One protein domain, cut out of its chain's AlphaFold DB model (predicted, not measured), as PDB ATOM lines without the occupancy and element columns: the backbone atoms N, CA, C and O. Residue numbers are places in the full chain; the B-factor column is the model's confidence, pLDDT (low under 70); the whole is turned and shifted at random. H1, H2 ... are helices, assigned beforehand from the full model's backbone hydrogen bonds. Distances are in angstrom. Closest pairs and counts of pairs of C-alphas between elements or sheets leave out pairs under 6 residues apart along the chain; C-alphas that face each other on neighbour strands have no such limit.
ATOM      1  N   VAL A 984      60.417 -41.424 160.165       95.12
ATOM      2  CA  VAL A 984      61.119 -41.674 161.433       95.12
ATOM      3  C   VAL A 984      62.218 -40.627 161.626       95.12
ATOM      4  O   VAL A 984      62.271 -39.984 162.673       95.12
ATOM      5  N   ARG A 985      63.045 -40.363 160.601       96.88
ATOM      6  CA  ARG A 985      64.075 -39.303 160.670       96.88
ATOM      7  C   ARG A 985      63.472 -37.901 160.823       96.88
ATOM      8  O   ARG A 985      64.055 -37.062 161.505       96.88
ATOM      9  N   LYS A 986      62.288 -37.659 160.251       96.06
ATOM     10  CA  LYS A 986      61.499 -36.437 160.443       96.06
ATOM     11  C   LYS A 986      60.973 -36.346 161.874       96.06
ATOM     12  O   LYS A 986      61.180 -35.315 162.490       96.06
ATOM     13  N   ALA A 987      60.396 -37.412 162.432       94.88
ATOM     14  CA  ALA A 987      59.967 -37.424 163.834       94.88
ATOM     15  C   ALA A 987      61.136 -37.168 164.805       94.88
ATOM     16  O   ALA A 987      60.965 -36.451 165.785       94.88
ATOM     17  N   VAL A 988      62.348 -37.649 164.496       95.19
ATOM     18  CA  VAL A 988      63.563 -37.277 165.244       95.19
ATOM     19  C   VAL A 988      63.917 -35.793 165.078       95.19
ATOM     20  O   VAL A 988      64.312 -35.166 166.054       95.19
ATOM     21  N   ALA A 989      63.771 -35.216 163.882       93.94
ATOM     22  CA  ALA A 989      63.976 -33.782 163.650       93.94
ATOM     23  C   ALA A 989      62.867 -32.889 164.242       93.94
ATOM     24  O   ALA A 989      63.129 -31.718 164.487       93.94
ATOM     25  N   ASP A 990      61.662 -33.419 164.475       93.75
ATOM     26  CA  ASP A 990      60.556 -32.731 165.154       93.75
ATOM     27  C   ASP A 990      60.626 -32.889 166.695       93.75
ATOM     28  O   ASP A 990      59.991 -32.126 167.423       93.75
ATOM     29  N   ASN A 991      61.384 -33.864 167.226       91.62
ATOM     30  CA  ASN A 991      61.428 -34.155 168.664       91.62
ATOM     31  C   ASN A 991      62.143 -33.029 169.455       91.62
ATOM     32  O   ASN A 991      63.290 -32.684 169.142       91.62
ATOM     33  N   PRO A 992      61.546 -32.477 170.530       89.62
ATOM     34  CA  PRO A 992      62.147 -31.383 171.302       89.62
ATOM     35  C   PRO A 992      63.454 -31.755 172.031       89.62
ATOM     36  O   PRO A 992      64.227 -30.858 172.370       89.62
ATOM     37  N   GLN A 993      63.739 -33.048 172.237       88.88
ATOM     38  CA  GLN A 993      64.987 -33.554 172.830       88.88
ATOM     39  C   GLN A 993      66.129 -33.732 171.805       88.88
ATOM     40  O   GLN A 993      67.245 -34.107 172.181       88.88
ATOM     41  N   ALA A 994      65.889 -33.479 170.512       91.94
ATOM     42  CA  ALA A 994      66.918 -33.572 169.480       91.94
ATOM     43  C   ALA A 994      68.006 -32.505 169.685       91.94
ATOM     44  O   ALA A 994      67.744 -31.303 169.663       91.94
ATOM     45  N   THR A 995      69.244 -32.953 169.895       91.06
ATOM     46  CA  THR A 995      70.384 -32.072 170.174       91.06
ATOM     47  C   THR A 995      70.941 -31.445 168.889       91.06
ATOM     48  O   THR A 995      70.770 -32.011 167.805       91.06
ATOM     49  N   PRO A 996      71.717 -30.343 168.967       89.50
ATOM     50  CA  PRO A 996      72.350 -29.753 167.787       89.50
ATOM     51  C   PRO A 996      73.254 -30.722 167.007       89.50
ATOM     52  O   PRO A 996      73.399 -30.576 165.799       89.50
ATOM     53  N   GLU A 997      73.818 -31.749 167.652       89.62
ATOM     54  CA  GLU A 997      74.575 -32.819 166.981       89.62
ATOM     55  C   GLU A 997      73.685 -33.669 166.052       89.62
ATOM     56  O   GLU A 997      74.065 -33.946 164.912       89.62
ATOM     57  N   VAL A 998      72.470 -34.013 166.499       92.44
ATOM     58  CA  VAL A 998      71.454 -34.701 165.683       92.44
ATOM     59  C   VAL A 998      71.012 -33.811 164.517       92.44
ATOM     60  O   VAL A 998      70.970 -34.266 163.373       92.44
ATOM     61  N   LEU A 999      70.755 -32.526 164.779       93.75
ATOM     62  CA  LEU A 999      70.332 -31.565 163.755       93.75
ATOM     63  C   LEU A 999      71.413 -31.322 162.693       93.75
ATOM     64  O   LEU A 999      71.092 -31.244 161.513       93.75
ATOM     65  N   ILE A1000      72.696 -31.270 163.074       91.38
ATOM     66  CA  ILE A1000      73.821 -31.167 162.129       91.38
ATOM     67  C   ILE A1000      73.873 -32.385 161.193       91.38
ATOM     68  O   ILE A1000      74.150 -32.221 160.004       91.38
ATOM     69  N   GLN A1001      73.572 -33.592 161.690       90.75
ATOM     70  CA  GLN A1001      73.468 -34.789 160.847       90.75
ATOM     71  C   GLN A1001      72.300 -34.651 159.851       90.75
ATOM     72  O   GLN A1001      72.488 -34.784 158.638       90.75
ATOM     73  N   LEU A1002      71.106 -34.324 160.354       94.69
ATOM     74  CA  LEU A1002      69.863 -34.259 159.573       94.69
ATOM     75  C   LEU A1002      69.792 -33.040 158.627       94.69
ATOM     76  O   LEU A1002      69.112 -33.096 157.606       94.69
ATOM     77  N   ALA A1003      70.578 -31.983 158.856       92.56
ATOM     78  CA  ALA A1003      70.759 -30.859 157.924       92.56
ATOM     79  C   ALA A1003      71.407 -31.258 156.578       92.56
ATOM     80  O   ALA A1003      71.542 -30.419 155.682       92.56
ATOM     81  N   THR A1004      71.833 -32.519 156.437       92.94
ATOM     82  CA  THR A1004      72.401 -33.101 155.210       92.94
ATOM     83  C   THR A1004      71.604 -34.295 154.664       92.94
ATOM     84  O   THR A1004      72.080 -34.974 153.756       92.94
ATOM     85  N   ASP A1005      70.395 -34.542 155.187       96.25
ATOM     86  CA  ASP A1005      69.520 -35.649 154.770       96.25
ATOM     87  C   ASP A1005      69.162 -35.605 153.273       96.25
ATOM     88  O   ASP A1005      69.162 -34.531 152.664       96.25
ATOM     89  N   SER A1006      68.798 -36.742 152.668       93.44
ATOM     90  CA  SER A1006      68.298 -36.760 151.285       93.44
ATOM     91  C   SER A1006      66.939 -36.068 151.160       93.44
ATOM     92  O   SER A1006      66.716 -35.328 150.194       93.44
ATOM     93  N   GLU A1007      66.072 -36.205 152.166       95.69
ATOM     94  CA  GLU A1007      64.686 -35.757 152.079       95.69
ATOM     95  C   GLU A1007      64.488 -34.320 152.553       95.69
ATOM     96  O   GLU A1007      64.870 -33.908 153.650       95.69
ATOM     97  N   SER A1008      63.832 -33.528 151.704       94.38
ATOM     98  CA  SER A1008      63.569 -32.113 151.971       94.38
ATOM     99  C   SER A1008      62.602 -31.866 153.124       94.38
ATOM    100  O   SER A1008      62.631 -30.782 153.697       94.38
ATOM    101  N   ASP A1009      61.754 -32.833 153.478       93.69
ATOM    102  CA  ASP A1009      60.864 -32.723 154.636       93.69
ATOM    103  C   ASP A1009      61.623 -32.913 155.955       93.69
ATOM    104  O   ASP A1009      61.370 -32.168 156.899       93.69
ATOM    105  N   VAL A1010      62.632 -33.795 155.987       94.19
ATOM    106  CA  VAL A1010      63.573 -33.929 157.115       94.19
ATOM    107  C   VAL A1010      64.426 -32.665 157.239       94.19
ATOM    108  O   VAL A1010      64.507 -32.071 158.313       94.19
ATOM    109  N   ARG A1011      64.991 -32.168 156.127       95.94
ATOM    110  CA  ARG A1011      65.750 -30.904 156.148       95.94
ATOM    111  C   ARG A1011      64.879 -29.695 156.508       95.94
ATOM    112  O   ARG A1011      65.378 -28.785 157.156       95.94
ATOM    113  N   ARG A1012      63.585 -29.679 156.156       95.38
ATOM    114  CA  ARG A1012      62.641 -28.633 156.596       95.38
ATOM    115  C   ARG A1012      62.304 -28.746 158.084       95.38
ATOM    116  O   ARG A1012      62.221 -27.704 158.724       95.38
ATOM    117  N   ALA A1013      62.155 -29.953 158.631       93.31
ATOM    118  CA  ALA A1013      62.006 -30.156 160.075       93.31
ATOM    119  C   ALA A1013      63.215 -29.578 160.836       93.31
ATOM    120  O   ALA A1013      63.037 -28.783 161.753       93.31
ATOM    121  N   VAL A1014      64.441 -29.827 160.355       94.44
ATOM    122  CA  VAL A1014      65.660 -29.197 160.902       94.44
ATOM    123  C   VAL A1014      65.653 -27.669 160.782       94.44
ATOM    124  O   VAL A1014      66.178 -27.008 161.670       94.44
ATOM    125  N   VAL A1015      65.058 -27.085 159.730       93.69
ATOM    126  CA  VAL A1015      64.890 -25.621 159.656       93.69
ATOM    127  C   VAL A1015      63.941 -25.116 160.740       93.69
ATOM    128  O   VAL A1015      64.256 -24.108 161.345       93.69
ATOM    129  N   VAL A1016      62.802 -25.767 161.000       92.44
ATOM    130  CA  VAL A1016      61.823 -25.275 161.995       92.44
ATOM    131  C   VAL A1016      62.131 -25.691 163.440       92.44
ATOM    132  O   VAL A1016      61.413 -25.278 164.349       92.44
ATOM    133  N   HIS A1017      63.173 -26.495 163.679       90.19
ATOM    134  CA  HIS A1017      63.483 -26.993 165.020       90.19
ATOM    135  C   HIS A1017      64.035 -25.890 165.945       90.19
ATOM    136  O   HIS A1017      64.946 -25.162 165.545       90.19
ATOM    137  N   PRO A1018      63.580 -25.789 167.210       86.31
ATOM    138  CA  PRO A1018      63.975 -24.708 168.124       86.31
ATOM    139  C   PRO A1018      65.472 -24.619 168.449       86.31
ATOM    140  O   PRO A1018      65.925 -23.576 168.918       86.31
ATOM    141  N   GLN A1019      66.236 -25.699 168.251       87.00
ATOM    142  CA  GLN A1019      67.678 -25.753 168.531       87.00
ATOM    143  C   GLN A1019      68.545 -25.616 167.259       87.00
ATOM    144  O   GLN A1019      69.756 -25.857 167.311       87.00
ATOM    145  N   VAL A1020      67.960 -25.230 166.116       91.12
ATOM    146  CA  VAL A1020      68.706 -24.942 164.878       91.12
ATOM    147  C   VAL A1020      69.682 -23.774 165.076       91.12
ATOM    148  O   VAL A1020      69.378 -22.795 165.755       91.12
ATOM    149  N   THR A1021      70.877 -23.856 164.482       89.81
ATOM    150  CA  THR A1021      71.897 -22.798 164.602       89.81
ATOM    151  C   THR A1021      71.945 -21.897 163.367       89.81
ATOM    152  O   THR A1021      71.575 -22.297 162.260       89.81
ATOM    153  N   SER A1022      72.465 -20.676 163.531       86.69
ATOM    154  CA  SER A1022      72.611 -19.704 162.435       86.69
ATOM    155  C   SER A1022      73.428 -20.242 161.249       86.69
ATOM    156  O   SER A1022      73.129 -19.966 160.087       86.69
ATOM    157  N   GLU A1023      74.421 -21.082 161.533       88.62
ATOM    158  CA  GLU A1023      75.279 -21.761 160.570       88.62
ATOM    159  C   GLU A1023      74.485 -22.764 159.721       88.62
ATOM    160  O   GLU A1023      74.677 -22.818 158.503       88.62
ATOM    161  N   LEU A1024      73.550 -23.502 160.335       91.19
ATOM    162  CA  LEU A1024      72.645 -24.411 159.626       91.19
ATOM    163  C   LEU A1024      71.666 -23.641 158.732       91.19
ATOM    164  O   LEU A1024      71.452 -24.041 157.590       91.19
ATOM    165  N   LEU A1025      71.147 -22.493 159.174       92.62
ATOM    166  CA  LEU A1025      70.308 -21.627 158.330       92.62
ATOM    167  C   LEU A1025      71.086 -21.078 157.121       92.62
ATOM    168  O   LEU A1025      70.582 -21.078 155.999       92.62
ATOM    169  N   ILE A1026      72.348 -20.676 157.309       90.00
ATOM    170  CA  ILE A1026      73.235 -20.196 156.232       90.00
ATOM    171  C   ILE A1026      73.617 -21.321 155.245       90.00
ATOM    172  O   ILE A1026      73.874 -21.045 154.062       90.00
ATOM    173  N   GLN A1027      73.642 -22.577 155.701       91.56
ATOM    174  CA  GLN A1027      73.756 -23.772 154.858       91.56
ATOM    175  C   GLN A1027      72.454 -24.026 154.076       91.56
ATOM    176  O   GLN A1027      72.485 -24.113 152.849       91.56
ATOM    177  N   LEU A1028      71.310 -24.079 154.762       93.44
ATOM    178  CA  LEU A1028      70.007 -24.463 154.202       93.44
ATOM    179  C   LEU A1028      69.374 -23.361 153.324       93.44
ATOM    180  O   LEU A1028      68.605 -23.662 152.414       93.44
ATOM    181  N   ALA A1029      69.797 -22.099 153.451       92.19
ATOM    182  CA  ALA A1029      69.504 -21.039 152.475       92.19
ATOM    183  C   ALA A1029      70.078 -21.307 151.066       92.19
ATOM    184  O   ALA A1029      69.787 -20.565 150.129       92.19
ATOM    185  N   LYS A1030      70.926 -22.334 150.910       93.06
ATOM    186  CA  LYS A1030      71.522 -22.769 149.636       93.06
ATOM    187  C   LYS A1030      70.993 -24.138 149.179       93.06
ATOM    188  O   LYS A1030      71.569 -24.733 148.270       93.06
ATOM    189  N   ASP A1031      69.925 -24.639 149.804       95.56
ATOM    190  CA  ASP A1031      69.327 -25.939 149.487       95.56
ATOM    191  C   ASP A1031      68.798 -26.006 148.046       95.56
ATOM    192  O   ASP A1031      68.306 -25.017 147.498       95.56
ATOM    193  N   SER A1032      68.850 -27.184 147.423       93.19
ATOM    194  CA  SER A1032      68.290 -27.389 146.085       93.19
ATOM    195  C   SER A1032      66.761 -27.272 146.069       93.19
ATOM    196  O   SER A1032      66.198 -26.744 145.105       93.19
ATOM    197  N   ASN A1033      66.081 -27.698 147.136       93.44
ATOM    198  CA  ASN A1033      64.631 -27.646 147.248       93.44
ATOM    199  C   ASN A1033      64.162 -26.273 147.761       93.44
ATOM    200  O   ASN A1033      64.503 -25.828 148.860       93.44
ATOM    201  N   TYR A1034      63.318 -25.612 146.968       92.75
ATOM    202  CA  TYR A1034      62.781 -24.301 147.308       92.75
ATOM    203  C   TYR A1034      61.860 -24.316 148.534       92.75
ATOM    204  O   TYR A1034      61.766 -23.292 149.189       92.75
ATOM    205  N   PHE A1035      61.233 -25.438 148.911       92.94
ATOM    206  CA  PHE A1035      60.475 -25.523 150.167       92.94
ATOM    207  C   PHE A1035      61.377 -25.374 151.397       92.94
ATOM    208  O   PHE A1035      60.957 -24.772 152.381       92.94
ATOM    209  N   VAL A1036      62.621 -25.869 151.331       92.12
ATOM    210  CA  VAL A1036      63.626 -25.667 152.386       92.12
ATOM    211  C   VAL A1036      64.084 -24.209 152.370       92.12
ATOM    212  O   VAL A1036      64.003 -23.542 153.395       92.12
ATOM    213  N   ARG A1037      64.440 -23.650 151.203       95.75
ATOM    214  CA  ARG A1037      64.815 -22.223 151.100       95.75
ATOM    215  C   ARG A1037      63.681 -21.261 151.475       95.75
ATOM    216  O   ARG A1037      63.958 -20.204 152.027       95.75
ATOM    217  N   ARG A1038      62.416 -21.625 151.237       96.06
ATOM    218  CA  ARG A1038      61.211 -20.883 151.649       96.06
ATOM    219  C   ARG A1038      61.015 -20.968 153.157       96.06
ATOM    220  O   ARG A1038      60.738 -19.949 153.775       96.06
ATOM    221  N   ALA A1039      61.212 -22.149 153.741       93.81
ATOM    222  CA  ALA A1039      61.230 -22.321 155.189       93.81
ATOM    223  C   ALA A1039      62.399 -21.579 155.848       93.81
ATOM    224  O   ALA A1039      62.250 -21.202 156.993       93.81
ATOM    225  N   VAL A1040      63.518 -21.331 155.147       93.81
ATOM    226  CA  VAL A1040      64.613 -20.460 155.619       93.81
ATOM    227  C   VAL A1040      64.312 -18.973 155.399       93.81
ATOM    228  O   VAL A1040      64.613 -18.162 156.265       93.81
ATOM    229  N   ALA A1041      63.680 -18.589 154.286       93.75
ATOM    230  CA  ALA A1041      63.238 -17.211 154.034       93.75
ATOM    231  C   ALA A1041      62.184 -16.747 155.048       93.75
ATOM    232  O   ALA A1041      62.235 -15.613 155.505       93.75
ATOM    233  N   ALA A1042      61.272 -17.647 155.414       93.81
ATOM    234  CA  ALA A1042      60.357 -17.518 156.536       93.81
ATOM    235  C   ALA A1042      60.815 -18.389 157.721       93.81
ATOM    236  O   ALA A1042      59.972 -18.965 158.402       93.81
ATOM    237  N   HIS A1043      62.130 -18.535 157.956       91.56
ATOM    238  CA  HIS A1043      62.609 -19.074 159.231       91.56
ATOM    239  C   HIS A1043      62.648 -17.900 160.179       91.56
ATOM    240  O   HIS A1043      63.447 -16.980 159.984       91.56
ATOM    241  N   PRO A1044      61.828 -17.908 161.224       89.12
ATOM    242  CA  PRO A1044      61.637 -16.284 162.211       89.12
ATOM    243  C   PRO A1044      62.968 -15.727 162.839       89.12
ATOM    244  O   PRO A1044      62.941 -14.669 163.462       89.12
ATOM    245  N   GLN A1045      64.136 -16.348 162.566       85.56
ATOM    246  CA  GLN A1045      65.510 -15.875 162.889       85.56
ATOM    247  C   GLN A1045      66.407 -15.536 161.659       85.56
ATOM    248  O   GLN A1045      67.615 -15.329 161.806       85.56
ATOM    249  N   ALA A1046      65.885 -15.540 160.428       89.25
ATOM    250  CA  ALA A1046      66.679 -15.342 159.207       89.25
ATOM    251  C   ALA A1046      67.187 -13.895 159.033       89.25
ATOM    252  O   ALA A1046      66.399 -12.986 158.813       89.25
ATOM    253  N   THR A1047      68.508 -13.680 159.077       88.56
ATOM    254  CA  THR A1047      69.114 -12.329 159.114       88.56
ATOM    255  C   THR A1047      68.885 -11.497 157.834       88.56
ATOM    256  O   THR A1047      68.655 -12.071 156.764       88.56
ATOM    257  N   PRO A1048      69.027 -10.151 157.869       88.81
ATOM    258  CA  PRO A1048      68.850  -9.297 156.689       88.81
ATOM    259  C   PRO A1048      69.770  -9.663 155.527       88.81
ATOM    260  O   PRO A1048      69.381  -9.540 154.370       88.81
ATOM    261  N   GLU A1049      70.985 -10.134 155.809       88.19
ATOM    262  CA  GLU A1049      71.941 -10.595 154.801       88.19
ATOM    263  C   GLU A1049      71.436 -11.870 154.110       88.19
ATOM    264  O   GLU A1049      71.533 -11.997 152.887       88.19
ATOM    265  N   LEU A1050      70.844 -12.787 154.882       91.44
ATOM    266  CA  LEU A1050      70.247 -14.026 154.384       91.44
ATOM    267  C   LEU A1050      69.006 -13.741 153.528       91.44
ATOM    268  O   LEU A1050      68.834 -14.322 152.457       91.44
ATOM    269  N   LEU A1051      68.181 -12.787 153.955       93.06
ATOM    270  CA  LEU A1051      66.996 -12.341 153.221       93.06
ATOM    271  C   LEU A1051      67.355 -11.526 151.981       93.06
ATOM    272  O   LEU A1051      66.712 -11.682 150.953       93.06
ATOM    273  N   THR A1052      68.427 -10.734 152.024       91.25
ATOM    274  CA  THR A1052      68.968 -10.038 150.844       91.25
ATOM    275  C   THR A1052      69.500 -11.036 149.811       91.25
ATOM    276  O   THR A1052      69.302 -10.836 148.613       91.25
ATOM    277  N   GLN A1053      70.103 -12.152 150.248       91.69
ATOM    278  CA  GLN A1053      70.452 -13.269 149.360       91.69
ATOM    279  C   GLN A1053      69.181 -13.879 148.732       91.69
ATOM    280  O   GLN A1053      69.075 -13.979 147.507       91.69
ATOM    281  N   LEU A1054      68.192 -14.242 149.557       94.44
ATOM    282  CA  LEU A1054      66.957 -14.920 149.133       94.44
ATOM    283  C   LEU A1054      65.973 -14.003 148.369       94.44
ATOM    284  O   LEU A1054      65.151 -14.491 147.598       94.44
ATOM    285  N   ALA A1055      66.110 -12.678 148.458       92.62
ATOM    286  CA  ALA A1055      65.384 -11.707 147.631       92.62
ATOM    287  C   ALA A1055      65.720 -11.817 146.128       92.62
ATOM    288  O   ALA A1055      65.050 -11.197 145.298       92.62
ATOM    289  N   THR A1056      66.758 -12.584 145.776       93.44
ATOM    290  CA  THR A1056      67.171 -12.887 144.394       93.44
ATOM    291  C   THR A1056      66.929 -14.346 143.981       93.44
ATOM    292  O   THR A1056      67.389 -14.757 142.917       93.44
ATOM    293  N   ASP A1057      66.207 -15.130 144.793       96.19
ATOM    294  CA  ASP A1057      65.919 -16.548 144.525       96.19
ATOM    295  C   ASP A1057      65.164 -16.767 143.199       96.19
ATOM    296  O   ASP A1057      64.418 -15.894 142.752       96.19
ATOM    297  N   SER A1058      65.307 -17.938 142.569       93.38
ATOM    298  CA  SER A1058      64.572 -18.258 141.337       93.38
ATOM    299  C   SER A1058      63.067 -18.388 141.570       93.38
ATOM    300  O   SER A1058      62.277 -17.933 140.736       93.38
ATOM    301  N   GLU A1059      62.655 -18.928 142.719       96.06
ATOM    302  CA  GLU A1059      61.253 -19.245 142.975       96.06
ATOM    303  C   GLU A1059      60.512 -18.065 143.596       96.06
ATOM    304  O   GLU A1059      60.900 -17.527 144.638       96.06
ATOM    305  N   SER A1060      59.395 -17.678 142.975       93.94
ATOM    306  CA  SER A1060      58.568 -16.593 143.503       93.94
ATOM    307  C   SER A1060      57.971 -16.928 144.863       93.94
ATOM    308  O   SER A1060      57.754 -16.019 145.644       93.94
ATOM    309  N   ASP A1061      57.805 -18.204 145.207       93.56
ATOM    310  CA  ASP A1061      57.347 -18.624 146.532       93.56
ATOM    311  C   ASP A1061      58.393 -18.342 147.634       93.56
ATOM    312  O   ASP A1061      58.030 -17.948 148.742       93.56
ATOM    313  N   VAL A1062      59.694 -18.443 147.319       93.50
ATOM    314  CA  VAL A1062      60.791 -18.035 148.222       93.50
ATOM    315  C   VAL A1062      60.864 -16.514 148.302       93.50
ATOM    316  O   VAL A1062      60.908 -15.963 149.396       93.50
ATOM    317  N   ARG A1063      60.794 -15.806 147.167       96.44
ATOM    318  CA  ARG A1063      60.792 -14.331 147.156       96.44
ATOM    319  C   ARG A1063      59.529 -13.727 147.780       96.44
ATOM    320  O   ARG A1063      59.592 -12.637 148.332       96.44
ATOM    321  N   LYS A1064      58.401 -14.440 147.750       95.44
ATOM    322  CA  LYS A1064      57.147 -14.114 148.445       95.44
ATOM    323  C   LYS A1064      57.288 -14.367 149.934       95.44
ATOM    324  O   LYS A1064      56.856 -13.523 150.704       95.44
ATOM    325  N   ALA A1065      57.935 -15.465 150.333       93.81
ATOM    326  CA  ALA A1065      58.335 -15.660 151.717       93.81
ATOM    327  C   ALA A1065      59.298 -14.562 152.178       93.81
ATOM    328  O   ALA A1065      59.112 -14.095 153.279       93.81
ATOM    329  N   VAL A1066      60.222 -14.043 151.358       93.88
ATOM    330  CA  VAL A1066      61.021 -12.853 151.726       93.88
ATOM    331  C   VAL A1066      60.176 -11.569 151.767       93.88
ATOM    332  O   VAL A1066      60.305 -10.802 152.706       93.88
ATOM    333  N   ALA A1067      59.295 -11.320 150.795       92.75
ATOM    334  CA  ALA A1067      58.428 -10.132 150.763       92.75
ATOM    335  C   ALA A1067      57.379 -10.094 151.884       92.75
ATOM    336  O   ALA A1067      56.922  -9.020 152.269       92.75
ATOM    337  N   ALA A1068      56.949 -11.272 152.337       92.44
ATOM    338  CA  ALA A1068      56.068 -11.454 153.473       92.44
ATOM    339  C   ALA A1068      56.848 -11.610 154.778       92.44
ATOM    340  O   ALA A1068      56.271 -11.261 155.797       92.44
ATOM    341  N   HIS A1069      58.100 -12.101 154.759       92.12
ATOM    342  CA  HIS A1069      58.953 -12.204 155.940       92.12
ATOM    343  C   HIS A1069      59.361 -10.792 156.333       92.12
ATOM    344  O   HIS A1069      60.196 -10.166 155.677       92.12
ATOM    345  N   PRO A1070      58.806 -10.270 157.422       88.81
ATOM    346  CA  PRO A1070      58.886  -8.864 157.717       88.81
ATOM    347  C   PRO A1070      60.298  -8.379 158.067       88.81
ATOM    348  O   PRO A1070      60.588  -7.193 157.928       88.81
ATOM    349  N   GLN A1071      61.239  -9.294 158.348       86.88
ATOM    350  CA  GLN A1071      62.684  -9.010 158.393       86.88
ATOM    351  C   GLN A1071      63.288  -8.512 157.051       86.88
ATOM    352  O   GLN A1071      64.484  -8.227 156.970       86.88
ATOM    353  N   ALA A1072      62.478  -8.349 156.000       89.25
ATOM    354  CA  ALA A1072      62.831  -7.644 154.775       89.25
ATOM    355  C   ALA A1072      63.043  -6.128 154.968       89.25
ATOM    356  O   ALA A1072      62.121  -5.362 155.257       89.25
ATOM    357  N   ILE A1073      64.271  -5.689 154.682       86.56
ATOM    358  CA  ILE A1073      64.687  -4.279 154.616       86.56
ATOM    359  C   ILE A1073      64.041  -3.524 153.431       86.56
ATOM    360  O   ILE A1073      63.638  -4.163 152.450       86.56
ATOM    361  N   PRO A1074      63.947  -2.175 153.454       86.25
ATOM    362  CA  PRO A1074      63.272  -1.412 152.401       86.25
ATOM    363  C   PRO A1074      63.869  -1.650 151.016       86.25
ATOM    364  O   PRO A1074      63.137  -1.712 150.038       86.25
ATOM    365  N   GLU A1075      65.182  -1.853 150.918       87.12
ATOM    366  CA  GLU A1075      65.886  -2.149 149.669       87.12
ATOM    367  C   GLU A1075      65.389  -3.463 149.045       87.12
ATOM    368  O   GLU A1075      65.172  -3.540 147.833       87.12
ATOM    369  N   VAL A1076      65.134  -4.473 149.885       90.44
ATOM    370  CA  VAL A1076      64.541  -5.758 149.494       90.44
ATOM    371  C   VAL A1076      63.075  -5.575 149.101       90.44
ATOM    372  O   VAL A1076      62.665  -6.068 148.053       90.44
ATOM    373  N   LEU A1077      62.287  -4.803 149.855       91.31
ATOM    374  CA  LEU A1077      60.887  -4.523 149.506       91.31
ATOM    375  C   LEU A1077      60.758  -3.700 148.209       91.31
ATOM    376  O   LEU A1077      59.893  -3.992 147.390       91.31
ATOM    377  N   ILE A1078      61.646  -2.735 147.955       88.31
ATOM    378  CA  ILE A1078      61.704  -1.922 146.724       88.31
ATOM    379  C   ILE A1078      62.164  -2.761 145.519       88.31
ATOM    380  O   ILE A1078      61.705  -2.528 144.392       88.31
ATOM    381  N   GLN A1079      63.044  -3.745 145.735       90.62
ATOM    382  CA  GLN A1079      63.410  -4.755 144.737       90.62
ATOM    383  C   GLN A1079      62.215  -5.662 144.409       90.62
ATOM    384  O   GLN A1079      61.852  -5.800 143.242       90.62
ATOM    385  N   LEU A1080      61.559  -6.227 145.424       92.56
ATOM    386  CA  LEU A1080      60.430  -7.151 145.267       92.56
ATOM    387  C   LEU A1080      59.137  -6.441 144.817       92.56
ATOM    388  O   LEU A1080      58.291  -7.035 144.156       92.56
ATOM    389  N   ALA A1081      59.023  -5.126 145.018       89.25
ATOM    390  CA  ALA A1081      58.005  -4.282 144.394       89.25
ATOM    391  C   ALA A1081      58.156  -4.167 142.858       89.25
ATOM    392  O   ALA A1081      57.282  -3.593 142.204       89.25
ATOM    393  N   LYS A1082      59.254  -4.680 142.279       91.25
ATOM    394  CA  LYS A1082      59.522  -4.771 140.828       91.25
ATOM    395  C   LYS A1082      59.448  -6.215 140.311       91.25
ATOM    396  O   LYS A1082      59.763  -6.448 139.146       91.25
ATOM    397  N   ASP A1083      59.059  -7.173 141.157       94.44
ATOM    398  CA  ASP A1083      59.037  -8.596 140.809       94.44
ATOM    399  C   ASP A1083      58.086  -8.895 139.642       94.44
ATOM    400  O   ASP A1083      57.044  -8.254 139.491       94.44
ATOM    401  N   SER A1084      58.406  -9.898 138.828       91.50
ATOM    402  CA  SER A1084      57.502 -10.385 137.782       91.50
ATOM    403  C   SER A1084      56.237 -11.026 138.367       91.50
ATOM    404  O   SER A1084      55.155 -10.901 137.783       91.50
ATOM    405  N   ASP A1085      56.342 -11.660 139.533       92.25
ATOM    406  CA  ASP A1085      55.270 -12.418 140.167       92.25
ATOM    407  C   ASP A1085      54.246 -11.523 140.888       92.25
ATOM    408  O   ASP A1085      54.577 -10.608 141.646       92.25
ATOM    409  N   LEU A1086      52.964 -11.795 140.630       89.94
ATOM    410  CA  LEU A1086      51.843 -11.034 141.176       89.94
ATOM    411  C   LEU A1086      51.727 -11.163 142.700       89.94
ATOM    412  O   LEU A1086      51.385 -10.192 143.370       89.94
ATOM    413  N   ASP A1087      51.966 -12.352 143.237       88.94
ATOM    414  CA  ASP A1087      51.779 -12.673 144.644       88.94
ATOM    415  C   ASP A1087      52.966 -12.225 145.500       88.94
ATOM    416  O   ASP A1087      52.743 -11.814 146.638       88.94
ATOM    417  N   VAL A1088      54.181 -12.180 144.936       90.56
ATOM    418  CA  VAL A1088      55.312 -11.441 145.530       90.56
ATOM    419  C   VAL A1088      54.942  -9.964 145.668       90.56
ATOM    420  O   VAL A1088      54.951  -9.427 146.773       90.56
ATOM    421  N   ARG A1089      54.517  -9.306 144.578       93.31
ATOM    422  CA  ARG A1089      54.131  -7.885 144.632       93.31
ATOM    423  C   ARG A1089      52.928  -7.629 145.542       93.31
ATOM    424  O   ARG A1089      52.877  -6.589 146.190       93.31
ATOM    425  N   ARG A1090      51.974  -8.563 145.650       89.19
ATOM    426  CA  ARG A1090      50.874  -8.481 146.629       89.19
ATOM    427  C   ARG A1090      51.363  -8.626 148.066       89.19
ATOM    428  O   ARG A1090      50.870  -7.869 148.895       89.19
ATOM    429  N   ALA A1091      52.289  -9.546 148.351       89.12
ATOM    430  CA  ALA A1091      52.926  -9.662 149.663       89.12
ATOM    431  C   ALA A1091      53.607  -8.340 150.037       89.12
ATOM    432  O   ALA A1091      53.314  -7.802 151.098       89.12
ATOM    433  N   VAL A1092      54.364  -7.743 149.106       90.50
ATOM    434  CA  VAL A1092      54.949  -6.407 149.293       90.50
ATOM    435  C   VAL A1092      53.884  -5.323 149.516       90.50
ATOM    436  O   VAL A1092      54.086  -4.491 150.383       90.50
ATOM    437  N   VAL A1093      52.743  -5.299 148.809       87.44
ATOM    438  CA  VAL A1093      51.689  -4.282 149.068       87.44
ATOM    439  C   VAL A1093      51.034  -4.439 150.434       87.44
ATOM    440  O   VAL A1093      50.769  -3.437 151.093       87.44
ATOM    441  N   VAL A1094      50.686  -5.669 150.826       85.38
ATOM    442  CA  VAL A1094      50.061  -5.888 152.138       85.38
ATOM    443  C   VAL A1094      51.074  -5.793 153.265       85.38
ATOM    444  O   VAL A1094      50.646  -5.791 154.414       85.38
ATOM    445  N   HIS A1095      52.373  -5.719 152.951       86.00
ATOM    446  CA  HIS A1095      53.432  -5.624 153.931       86.00
ATOM    447  C   HIS A1095      53.218  -4.369 154.796       86.00
ATOM    448  O   HIS A1095      53.395  -3.259 154.299       86.00
ATOM    449  N   PRO A1096      52.902  -4.500 156.093       79.56
ATOM    450  CA  PRO A1096      52.862  -2.927 157.138       79.56
ATOM    451  C   PRO A1096      54.081  -1.985 157.066       79.56
ATOM    452  O   PRO A1096      54.115  -0.973 157.767       79.56
ATOM    453  N   GLN A1097      55.079  -2.318 156.253       75.06
ATOM    454  CA  GLN A1097      56.351  -1.611 156.041       75.06
ATOM    455  C   GLN A1097      56.651  -1.425 154.542       75.06
ATOM    456  O   GLN A1097      57.773  -1.145 154.125       75.06
ATOM    457  N   ALA A1098      55.618  -1.576 153.711       84.00
ATOM    458  CA  ALA A1098      55.567  -1.048 152.362       84.00
ATOM    459  C   ALA A1098      55.606   0.483 152.429       84.00
ATOM    460  O   ALA A1098      54.568   1.134 152.564       84.00
ATOM    461  N   THR A1099      56.812   1.046 152.345       82.88
ATOM    462  CA  THR A1099      57.027   2.497 152.394       82.88
ATOM    463  C   THR A1099      56.184   3.229 151.339       82.88
ATOM    464  O   THR A1099      55.794   2.640 150.322       82.88
ATOM    465  N   PRO A1100      55.923   4.539 151.496       82.19
ATOM    466  CA  PRO A1100      55.232   5.312 150.468       82.19
ATOM    467  C   PRO A1100      55.862   5.186 149.070       82.19
ATOM    468  O   PRO A1100      55.119   5.118 148.099       82.19
ATOM    469  N   GLU A1101      57.190   5.050 148.943       83.56
ATOM    470  CA  GLU A1101      57.863   4.775 147.660       83.56
ATOM    471  C   GLU A1101      57.413   3.433 147.049       83.56
ATOM    472  O   GLU A1101      57.011   3.374 145.880       83.56
ATOM    473  N   VAL A1102      57.412   2.364 147.854       86.50
ATOM    474  CA  VAL A1102      56.921   1.031 147.475       86.50
ATOM    475  C   VAL A1102      55.455   1.100 147.027       86.50
ATOM    476  O   VAL A1102      55.100   0.568 145.971       86.50
ATOM    477  N   LEU A1103      54.607   1.815 147.772       88.50
ATOM    478  CA  LEU A1103      53.187   1.989 147.446       88.50
ATOM    479  C   LEU A1103      52.968   2.864 146.199       88.50
ATOM    480  O   LEU A1103      52.100   2.539 145.392       88.50
ATOM    481  N   ILE A1104      53.763   3.915 145.972       86.00
ATOM    482  CA  ILE A1104      53.730   4.758 144.758       86.00
ATOM    483  C   ILE A1104      54.138   3.957 143.517       86.00
ATOM    484  O   ILE A1104      53.569   4.145 142.433       86.00
ATOM    485  N   GLN A1105      55.104   3.047 143.657       86.25
ATOM    486  CA  GLN A1105      55.507   2.144 142.584       86.25
ATOM    487  C   GLN A1105      54.408   1.112 142.284       86.25
ATOM    488  O   GLN A1105      54.031   0.930 141.126       86.25
ATOM    489  N   LEU A1106      53.831   0.492 143.316       90.06
ATOM    490  CA  LEU A1106      52.789  -0.532 143.176       90.06
ATOM    491  C   LEU A1106      51.411   0.057 142.818       90.06
ATOM    492  O   LEU A1106      50.592  -0.621 142.199       90.06
ATOM    493  N   ALA A1107      51.180   1.349 143.056       87.25
ATOM    494  CA  ALA A1107      50.045   2.097 142.509       87.25
ATOM    495  C   ALA A1107      50.094   2.229 140.972       87.25
ATOM    496  O   ALA A1107      49.092   2.593 140.355       87.25
ATOM    497  N   LYS A1108      51.247   1.942 140.348       89.31
ATOM    498  CA  LYS A1108      51.456   1.900 138.890       89.31
ATOM    499  C   LYS A1108      51.508   0.460 138.355       89.31
ATOM    500  O   LYS A1108      51.823   0.266 137.183       89.31
ATOM    501  N   ASP A1109      51.205  -0.543 139.188       92.19
ATOM    502  CA  ASP A1109      51.286  -1.952 138.795       92.19
ATOM    503  C   ASP A1109      50.344  -2.302 137.635       92.19
ATOM    504  O   ASP A1109      49.273  -1.721 137.479       92.19
ATOM    505  N   SER A1110      50.702  -3.316 136.850       88.12
ATOM    506  CA  SER A1110      49.841  -3.838 135.780       88.12
ATOM    507  C   SER A1110      48.512  -4.432 136.286       88.12
ATOM    508  O   SER A1110      47.483  -4.285 135.620       88.12
ATOM    509  N   SER A1111      48.489  -5.043 137.474       88.06
ATOM    510  CA  SER A1111      47.320  -5.726 138.032       88.06
ATOM    511  C   SER A1111      46.457  -4.816 138.899       88.06
ATOM    512  O   SER A1111      46.912  -4.249 139.894       88.06
ATOM    513  N   SER A1112      45.156  -4.759 138.601       86.12
ATOM    514  CA  SER A1112      44.198  -4.055 139.459       86.12
ATOM    515  C   SER A1112      44.026  -4.708 140.834       86.12
ATOM    516  O   SER A1112      43.576  -4.044 141.760       86.12
ATOM    517  N   VAL A1113      44.440  -5.967 141.031       82.31
ATOM    518  CA  VAL A1113      44.432  -6.611 142.359       82.31
ATOM    519  C   VAL A1113      45.492  -5.996 143.277       82.31
ATOM    520  O   VAL A1113      45.192  -5.713 144.435       82.31
ATOM    521  N   VAL A1114      46.697  -5.740 142.750       86.44
ATOM    522  CA  VAL A1114      47.784  -5.038 143.458       86.44
ATOM    523  C   VAL A1114      47.358  -3.601 143.726       86.44
ATOM    524  O   VAL A1114      47.308  -3.186 144.880       86.44
ATOM    525  N   ARG A1115      46.919  -2.874 142.691       92.69
ATOM    526  CA  ARG A1115      46.456  -1.483 142.829       92.69
ATOM    527  C   ARG A1115      45.267  -1.332 143.792       92.69
ATOM    528  O   ARG A1115      45.211  -0.363 144.540       92.69
ATOM    529  N   ARG A1116      44.354  -2.310 143.867       89.06
ATOM    530  CA  ARG A1116      43.250  -2.329 144.849       89.06
ATOM    531  C   ARG A1116      43.736  -2.589 146.271       89.06
ATOM    532  O   ARG A1116      43.178  -2.018 147.200       89.06
ATOM    533  N   ALA A1117      44.739  -3.449 146.449       85.12
ATOM    534  CA  ALA A1117      45.364  -3.652 147.751       85.12
ATOM    535  C   ALA A1117      46.094  -2.375 148.205       85.12
ATOM    536  O   ALA A1117      45.926  -1.975 149.351       85.12
ATOM    537  N   VAL A1118      46.774  -1.662 147.293       88.94
ATOM    538  CA  VAL A1118      47.378  -0.350 147.585       88.94
ATOM    539  C   VAL A1118      46.293   0.653 147.986       88.94
ATOM    540  O   VAL A1118      46.418   1.296 149.017       88.94
ATOM    541  N   ALA A1119      45.177   0.726 147.252       88.25
ATOM    542  CA  ALA A1119      44.033   1.580 147.592       88.25
ATOM    543  C   ALA A1119      43.344   1.254 148.937       88.25
ATOM    544  O   ALA A1119      42.516   2.040 149.398       88.25
ATOM    545  N   ALA A1120      43.644   0.101 149.541       86.25
ATOM    546  CA  ALA A1120      43.112  -0.341 150.827       86.25
ATOM    547  C   ALA A1120      44.174  -0.385 151.946       86.25
ATOM    548  O   ALA A1120      43.831  -0.713 153.082       86.25
ATOM    549  N   HIS A1121      45.445  -0.094 151.645       86.94
ATOM    550  CA  HIS A1121      46.537  -0.199 152.610       86.94
ATOM    551  C   HIS A1121      46.518   0.994 153.586       86.94
ATOM    552  O   HIS A1121      46.492   2.130 153.117       86.94
ATOM    553  N   PRO A1122      46.603   0.804 154.921       82.75
ATOM    554  CA  PRO A1122      46.450   1.899 155.890       82.75
ATOM    555  C   PRO A1122      47.434   3.071 155.747       82.75
ATOM    556  O   PRO A1122      47.149   4.162 156.237       82.75
ATOM    557  N   GLN A1123      48.580   2.861 155.090       80.44
ATOM    558  CA  GLN A1123      49.591   3.891 154.810       80.44
ATOM    559  C   GLN A1123      49.478   4.499 153.394       80.44
ATOM    560  O   GLN A1123      50.324   5.303 153.004       80.44
ATOM    561  N   ALA A1124      48.455   4.136 152.611       86.50
ATOM    562  CA  ALA A1124      48.237   4.666 151.267       86.50
ATOM    563  C   ALA A1124      48.016   6.185 151.302       86.50
ATOM    564  O   ALA A1124      46.994   6.673 151.791       86.50
ATOM    565  N   THR A1125      48.992   6.930 150.782       85.38
ATOM    566  CA  THR A1125      48.986   8.395 150.819       85.38
ATOM    567  C   THR A1125      47.851   8.972 149.962       85.38
ATOM    568  O   THR A1125      47.444   8.355 148.974       85.38
ATOM    569  N   PRO A1126      47.352  10.187 150.260       84.69
ATOM    570  CA  PRO A1126      46.382  10.863 149.399       84.69
ATOM    571  C   PRO A1126      46.841  11.007 147.940       84.69
ATOM    572  O   PRO A1126      46.011  10.922 147.046       84.69
ATOM    573  N   GLU A1127      48.146  11.143 147.674       84.19
ATOM    574  CA  GLU A1127      48.713  11.131 146.315       84.19
ATOM    575  C   GLU A1127      48.469   9.787 145.605       84.19
ATOM    576  O   GLU A1127      47.902   9.746 144.509       84.19
ATOM    577  N   VAL A1128      48.828   8.678 146.262       87.06
ATOM    578  CA  VAL A1128      48.565   7.312 145.792       87.06
ATOM    579  C   VAL A1128      47.069   7.104 145.554       87.06
ATOM    580  O   VAL A1128      46.668   6.603 144.503       87.06
ATOM    581  N   LEU A1129      46.223   7.553 146.481       89.06
ATOM    582  CA  LEU A1129      44.769   7.454 146.361       89.06
ATOM    583  C   LEU A1129      44.205   8.343 145.236       89.06
ATOM    584  O   LEU A1129      43.273   7.914 144.563       89.06
ATOM    585  N   ILE A1130      44.778   9.521 144.952       85.81
ATOM    586  CA  ILE A1130      44.416  10.371 143.797       85.81
ATOM    587  C   ILE A1130      44.816   9.707 142.472       85.81
ATOM    588  O   ILE A1130      44.056   9.775 141.502       85.81
ATOM    589  N   GLN A1131      45.980   9.050 142.412       87.94
ATOM    590  CA  GLN A1131      46.394   8.285 141.231       87.94
ATOM    591  C   GLN A1131      45.432   7.112 140.982       87.94
ATOM    592  O   GLN A1131      44.984   6.901 139.854       87.94
ATOM    593  N   LEU A1132      45.065   6.390 142.043       89.81
ATOM    594  CA  LEU A1132      44.182   5.222 141.997       89.81
ATOM    595  C   LEU A1132      42.690   5.578 141.870       89.81
ATOM    596  O   LEU A1132      41.904   4.767 141.383       89.81
ATOM    597  N   ALA A1133      42.285   6.804 142.199       85.81
ATOM    598  CA  ALA A1133      40.947   7.305 141.892       85.81
ATOM    599  C   ALA A1133      40.708   7.455 140.375       85.81
ATOM    600  O   ALA A1133      39.567   7.465 139.924       85.81
ATOM    601  N   LYS A1134      41.778   7.530 139.572       87.50
ATOM    602  CA  LYS A1134      41.729   7.603 138.101       87.50
ATOM    603  C   LYS A1134      41.933   6.241 137.422       87.50
ATOM    604  O   LYS A1134      42.087   6.185 136.203       87.50
ATOM    605  N   ASP A1135      41.947   5.152 138.192       91.94
ATOM    606  CA  ASP A1135      42.126   3.791 137.679       91.94
ATOM    607  C   ASP A1135      40.990   3.385 136.723       91.94
ATOM    608  O   ASP A1135      39.832   3.761 136.905       91.94
ATOM    609  N   SER A1136      41.298   2.565 135.720       87.00
ATOM    610  CA  SER A1136      40.295   1.939 134.857       87.00
ATOM    611  C   SER A1136      39.376   0.974 135.621       87.00
ATOM    612  O   SER A1136      38.192   0.860 135.290       87.00
ATOM    613  N   ASP A1137      39.878   0.318 136.670       84.75
ATOM    614  CA  ASP A1137      39.168  -0.712 137.428       84.75
ATOM    615  C   ASP A1137      38.264  -0.129 138.535       84.75
ATOM    616  O   ASP A1137      38.704   0.546 139.469       84.75
ATOM    617  N   GLN A1138      36.967  -0.442 138.455       81.06
ATOM    618  CA  GLN A1138      35.953   0.020 139.409       81.06
ATOM    619  C   GLN A1138      36.167  -0.493 140.845       81.06
ATOM    620  O   GLN A1138      35.757   0.164 141.795       81.06
ATOM    621  N   TYR A1139      36.798  -1.651 141.047       79.00
ATOM    622  CA  TYR A1139      37.050  -2.194 142.383       79.00
ATOM    623  C   TYR A1139      38.226  -1.497 143.067       79.00
ATOM    624  O   TYR A1139      38.207  -1.374 144.291       79.00
ATOM    625  N   VAL A1140      39.202  -0.999 142.298       84.31
ATOM    626  CA  VAL A1140      40.249  -0.101 142.811       84.31
ATOM    627  C   VAL A1140      39.607   1.204 143.265       84.31
ATOM    628  O   VAL A1140      39.694   1.550 144.441       84.31
ATOM    629  N   ARG A1141      38.850   1.865 142.380       90.81
ATOM    630  CA  ARG A1141      38.133   3.111 142.702       90.81
ATOM    631  C   ARG A1141      37.152   2.948 143.874       90.81
ATOM    632  O   ARG A1141      37.056   3.826 144.725       90.81
ATOM    633  N   ARG A1142      36.486   1.794 144.007       85.06
ATOM    634  CA  ARG A1142      35.641   1.466 145.173       85.06
ATOM    635  C   ARG A1142      36.435   1.335 146.476       85.06
ATOM    636  O   ARG A1142      35.938   1.781 147.505       85.06
ATOM    637  N   ALA A1143      37.627   0.735 146.448       84.81
ATOM    638  CA  ALA A1143      38.502   0.669 147.620       84.81
ATOM    639  C   ALA A1143      38.975   2.074 148.023       84.81
ATOM    640  O   ALA A1143      38.826   2.449 149.183       84.81
ATOM    641  N   VAL A1144      39.390   2.891 147.046       87.69
ATOM    642  CA  VAL A1144      39.722   4.310 147.249       87.69
ATOM    643  C   VAL A1144      38.555   5.066 147.908       87.69
ATOM    644  O   VAL A1144      38.760   5.727 148.920       87.69
ATOM    645  N   ALA A1145      37.317   4.916 147.421       85.00
ATOM    646  CA  ALA A1145      36.138   5.559 148.022       85.00
ATOM    647  C   ALA A1145      35.823   5.092 149.461       85.00
ATOM    648  O   ALA A1145      35.210   5.831 150.238       85.00
ATOM    649  N   ALA A1146      36.227   3.874 149.830       83.06
ATOM    650  CA  ALA A1146      36.021   3.297 151.159       83.06
ATOM    651  C   ALA A1146      37.183   3.560 152.139       83.06
ATOM    652  O   ALA A1146      37.001   3.394 153.343       83.06
ATOM    653  N   HIS A1147      38.359   3.982 151.661       86.38
ATOM    654  CA  HIS A1147      39.566   4.072 152.484       86.38
ATOM    655  C   HIS A1147      39.447   5.131 153.604       86.38
ATOM    656  O   HIS A1147      38.957   6.237 153.340       86.38
ATOM    657  N   PRO A1148      39.899   4.867 154.851       80.38
ATOM    658  CA  PRO A1148      39.821   5.839 155.945       80.38
ATOM    659  C   PRO A1148      40.491   7.185 155.641       80.38
ATOM    660  O   PRO A1148      39.924   8.216 155.979       80.38
ATOM    661  N   GLN A1149      41.628   7.185 154.932       76.69
ATOM    662  CA  GLN A1149      42.367   8.405 154.556       76.69
ATOM    663  C   GLN A1149      41.969   8.988 153.183       76.69
ATOM    664  O   GLN A1149      42.694   9.807 152.621       76.69
ATOM    665  N   ALA A1150      40.838   8.570 152.605       82.94
ATOM    666  CA  ALA A1150      40.334   9.150 151.362       82.94
ATOM    667  C   ALA A1150      39.853  10.592 151.597       82.94
ATOM    668  O   ALA A1150      38.757  10.816 152.112       82.94
ATOM    669  N   THR A1151      40.686  11.571 151.235       81.06
ATOM    670  CA  THR A1151      40.370  12.996 151.396       81.06
ATOM    671  C   THR A1151      39.208  13.425 150.490       81.06
ATOM    672  O   THR A1151      38.900  12.744 149.506       81.06
ATOM    673  N   PRO A1152      38.570  14.582 150.740       77.50
ATOM    674  CA  PRO A1152      37.575  15.121 149.821       77.50
ATOM    675  C   PRO A1152      38.073  15.246 148.371       77.50
ATOM    676  O   PRO A1152      37.293  14.970 147.468       77.50
ATOM    677  N   GLU A1153      39.348  15.563 148.105       75.94
ATOM    678  CA  GLU A1153      39.883  15.569 146.730       75.94
ATOM    679  C   GLU A1153      39.890  14.175 146.091       75.94
ATOM    680  O   GLU A1153      39.476  14.031 144.937       75.94
ATOM    681  N   VAL A1154      40.317  13.154 146.848       82.19
ATOM    682  CA  VAL A1154      40.286  11.737 146.444       82.19
ATOM    683  C   VAL A1154      38.853  11.319 146.096       82.19
ATOM    684  O   VAL A1154      38.613  10.747 145.032       82.19
ATOM    685  N   LEU A1155      37.893  11.637 146.968       82.38
ATOM    686  CA  LEU A1155      36.482  11.291 146.780       82.38
ATOM    687  C   LEU A1155      35.840  12.078 145.624       82.38
ATOM    688  O   LEU A1155      35.038  11.514 144.883       82.38
ATOM    689  N   ILE A1156      36.226  13.341 145.405       73.00
ATOM    690  CA  ILE A1156      35.734  14.181 144.297       73.00
ATOM    691  C   ILE A1156      36.107  13.603 142.927       73.00
ATOM    692  O   ILE A1156      35.285  13.674 142.015       73.00
ATOM    693  N   GLN A1157      37.272  12.955 142.775       81.50
ATOM    694  CA  GLN A1157      37.610  12.239 141.529       81.50
ATOM    695  C   GLN A1157      36.624  11.091 141.204       81.50
ATOM    696  O   GLN A1157      36.610  10.600 140.078       81.50
ATOM    697  N   LEU A1158      35.810  10.659 142.179       81.75
ATOM    698  CA  LEU A1158      34.919   9.498 142.111       81.75
ATOM    699  C   LEU A1158      33.421   9.849 142.209       81.75
ATOM    700  O   LEU A1158      32.577   8.958 142.098       81.75
ATOM    701  N   VAL A1159      33.061  11.126 142.394       74.25
ATOM    702  CA  VAL A1159      31.653  11.568 142.497       74.25
ATOM    703  C   VAL A1159      30.870  11.261 141.217       74.25
ATOM    704  O   VAL A1159      29.746  10.766 141.293       74.25
ATOM    705  N   ASP A1160      31.489  11.472 140.053       67.38
ATOM    706  CA  ASP A1160      30.916  11.184 138.731       67.38
ATOM    707  C   ASP A1160      31.325   9.798 138.179       67.38
ATOM    708  O   ASP A1160      31.170   9.528 136.986       67.38
ATOM    709  N   ASP A1161      31.838   8.889 139.023       85.19
ATOM    710  CA  ASP A1161      32.175   7.516 138.618       85.19
ATOM    711  C   ASP A1161      30.956   6.829 137.991       85.19
ATOM    712  O   ASP A1161      29.872   6.816 138.578       85.19
ATOM    713  N   ALA A1162      31.122   6.212 136.818       69.50
ATOM    714  CA  ALA A1162      30.053   5.513 136.112       69.50
ATOM    715  C   ALA A1162      29.348   4.440 136.972       69.50
ATOM    716  O   ALA A1162      28.139   4.222 136.818       69.50
ATOM    717  N   PHE A1163      30.048   3.802 137.918       62.81
ATOM    718  CA  PHE A1163      29.482   2.735 138.743       62.81
ATOM    719  C   PHE A1163      28.702   3.264 139.964       62.81
ATOM    720  O   PHE A1163      29.263   3.769 140.938       62.81
ATOM    721  N   THR A1164      27.380   3.070 139.956       66.44
ATOM    722  CA  THR A1164      26.446   3.600 140.972       66.44
ATOM    723  C   THR A1164      26.807   3.232 142.415       66.44
ATOM    724  O   THR A1164      26.650   4.059 143.311       66.44
ATOM    725  N   GLY A1165      27.350   2.033 142.648       66.12
ATOM    726  CA  GLY A1165      27.738   1.577 143.987       66.12
ATOM    727  C   GLY A1165      28.959   2.287 144.591       66.12
ATOM    728  O   GLY A1165      29.241   2.074 145.768       66.12
ATOM    729  N   ILE A1166      29.691   3.099 143.818       76.31
ATOM    730  CA  ILE A1166      30.780   3.964 144.312       76.31
ATOM    731  C   ILE A1166      30.202   5.319 144.721       76.31
ATOM    732  O   ILE A1166      30.393   5.742 145.859       76.31
ATOM    733  N   ARG A1167      29.369   5.920 143.860       78.00
ATOM    734  CA  ARG A1167      28.628   7.158 144.165       78.00
ATOM    735  C   ARG A1167      27.793   7.036 145.451       78.00
ATOM    736  O   ARG A1167      27.753   7.965 146.249       78.00
ATOM    737  N   GLN A1168      27.190   5.866 145.697       71.25
ATOM    738  CA  GLN A1168      26.472   5.560 146.945       71.25
ATOM    739  C   GLN A1168      27.379   5.494 148.188       71.25
ATOM    740  O   GLN A1168      26.994   6.008 149.234       71.25
ATOM    741  N   LEU A1169      28.578   4.903 148.088       72.38
ATOM    742  CA  LEU A1169      29.537   4.851 149.202       72.38
ATOM    743  C   LEU A1169      30.028   6.249 149.590       72.38
ATOM    744  O   LEU A1169      30.122   6.556 150.774       72.38
ATOM    745  N   ILE A1170      30.298   7.100 148.596       73.56
ATOM    746  CA  ILE A1170      30.693   8.495 148.818       73.56
ATOM    747  C   ILE A1170      29.556   9.241 149.523       73.56
ATOM    748  O   ILE A1170      29.781   9.815 150.584       73.56
ATOM    749  N   ALA A1171      28.326   9.141 149.002       67.38
ATOM    750  CA  ALA A1171      27.151   9.795 149.580       67.38
ATOM    751  C   ALA A1171      26.902   9.415 151.054       67.38
ATOM    752  O   ALA A1171      26.562  10.286 151.853       67.38
ATOM    753  N   MET A1172      27.113   8.145 151.427       68.69
ATOM    754  CA  MET A1172      27.010   7.680 152.818       68.69
ATOM    755  C   MET A1172      28.079   8.291 153.735       68.69
ATOM    756  O   MET A1172      27.783   8.615 154.880       68.69
ATOM    757  N   ARG A1173      29.314   8.474 153.245       61.97
ATOM    758  CA  ARG A1173      30.411   9.077 154.025       61.97
ATOM    759  C   ARG A1173      30.320  10.604 154.120       61.97
ATOM    760  O   ARG A1173      30.986  11.178 154.966       61.97
ATOM    761  N   THR A1174      29.493  11.244 153.291       55.66
ATOM    762  CA  THR A1174      29.211  12.694 153.320       55.66
ATOM    763  C   THR A1174      27.889  13.055 154.020       55.66
ATOM    764  O   THR A1174      27.367  14.148 153.810       55.66
ATOM    765  N   GLN A1175      27.309  12.136 154.801       42.62
ATOM    766  CA  GLN A1175      26.138  12.385 155.664       42.62
ATOM    767  C   GLN A1175      26.464  12.343 157.171       42.62
ATOM    768  O   GLN A1175      25.551  12.437 157.992       42.62
TER     769      GLN A1175
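What this domain is: This is residues 984 to 1175 of the 1176 residues of an uncharacterized protein of Deinococcus sp. S14-83 (UniProt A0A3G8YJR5). The chain is wound as a solenoid of short helices, stacked turn after turn into a gently arced rod. The odd-numbered helices H1 to H15 stand side by side in one row along the inside of the arc, and the even-numbered helices H2 to H14 form a second, looser row along its outside. The printed part has 192 residues with fifteen named helices, H1 to H15 in order along the chain, and no named strand; the class is all helix. The whole is loose, with a radius of gyration of the C-alphas of 21.5 A, and it spans 67 by 27 by 20 A.

How they stand to each other: H1, residues 984 to 990, and H2, residues 996 to 1002, form a helical hairpin at a steep tilt of 43 degrees, with the C-alphas of Ala 989 and Leu 999 closest at 6.7 A. H3, residues 1008 to 1016, touches H1 and runs the same way at a shallow tilt of 22 degrees; the closest C-alphas, of Lys 986 and Val 1010, are 4.7 A apart. H4, residues 1022 to 1028, is close to H2 but not clearly touching, with the C-alphas of Ile 1000 and Leu 1024 closest at 7.3 A. H5, residues 1034 to 1041, and H6, residues 1048 to 1054, form a helical hairpin, with the C-alphas of Ala 1041 and Leu 1051 closest at 6.2 A. H7, residues 1060 to 1068, and H9, residues 1086 to 1094, touch and run the same way at a shallow tilt of 4 degrees; their closest C-alphas, of Lys 1064 and Val 1088, are 4.4 A apart. H8, residues 1074 to 1080, and H10, residues 1100 to 1106, only just touch, with 3 pairs of C-alphas within 8 A, the closest those of Ile 1078 and Val 1102 at 5.7 A. H11, residues 1112 to 1118, touches H13, residues 1138 to 1146, at Arg 1116 and Val 1140, their closest C-alphas, 4.3 A apart. H12, residues 1126 to 1133, touches H14, residues 1152 to 1156, with the C-alphas of Ile 1130 and Val 1154 closest at 5.1 A. H15, residues 1164 to 1173, touches H13, with the C-alphas of Arg 1142 and Ile 1166 closest at 5.5 A. H1 and H15 are apart. Every O i to N i+4 pair is within hydrogen-bond range in H1 to H14, and 5 of 6 are in H15.

Where its parts are: H1 begins at C-alpha 984 (61.119, -41.674, 161.433). H9, 12.2 A long, begins at C-alpha 1086 (51.843, -11.034, 141.176). H15, the longest at 14.7 A, ends at C-alpha 1173 (30.411, 9.077, 154.025).

The domain as a whole: The C-alphas farthest apart, of Glu 997 and Asp 1160, are 68.1 A apart. The printed part has no cut, and no link is long. Mean pLDDT of the printed part is 87.5; it is under 70 at residues 1160, 1162 to 1165 and 1171 to 1175.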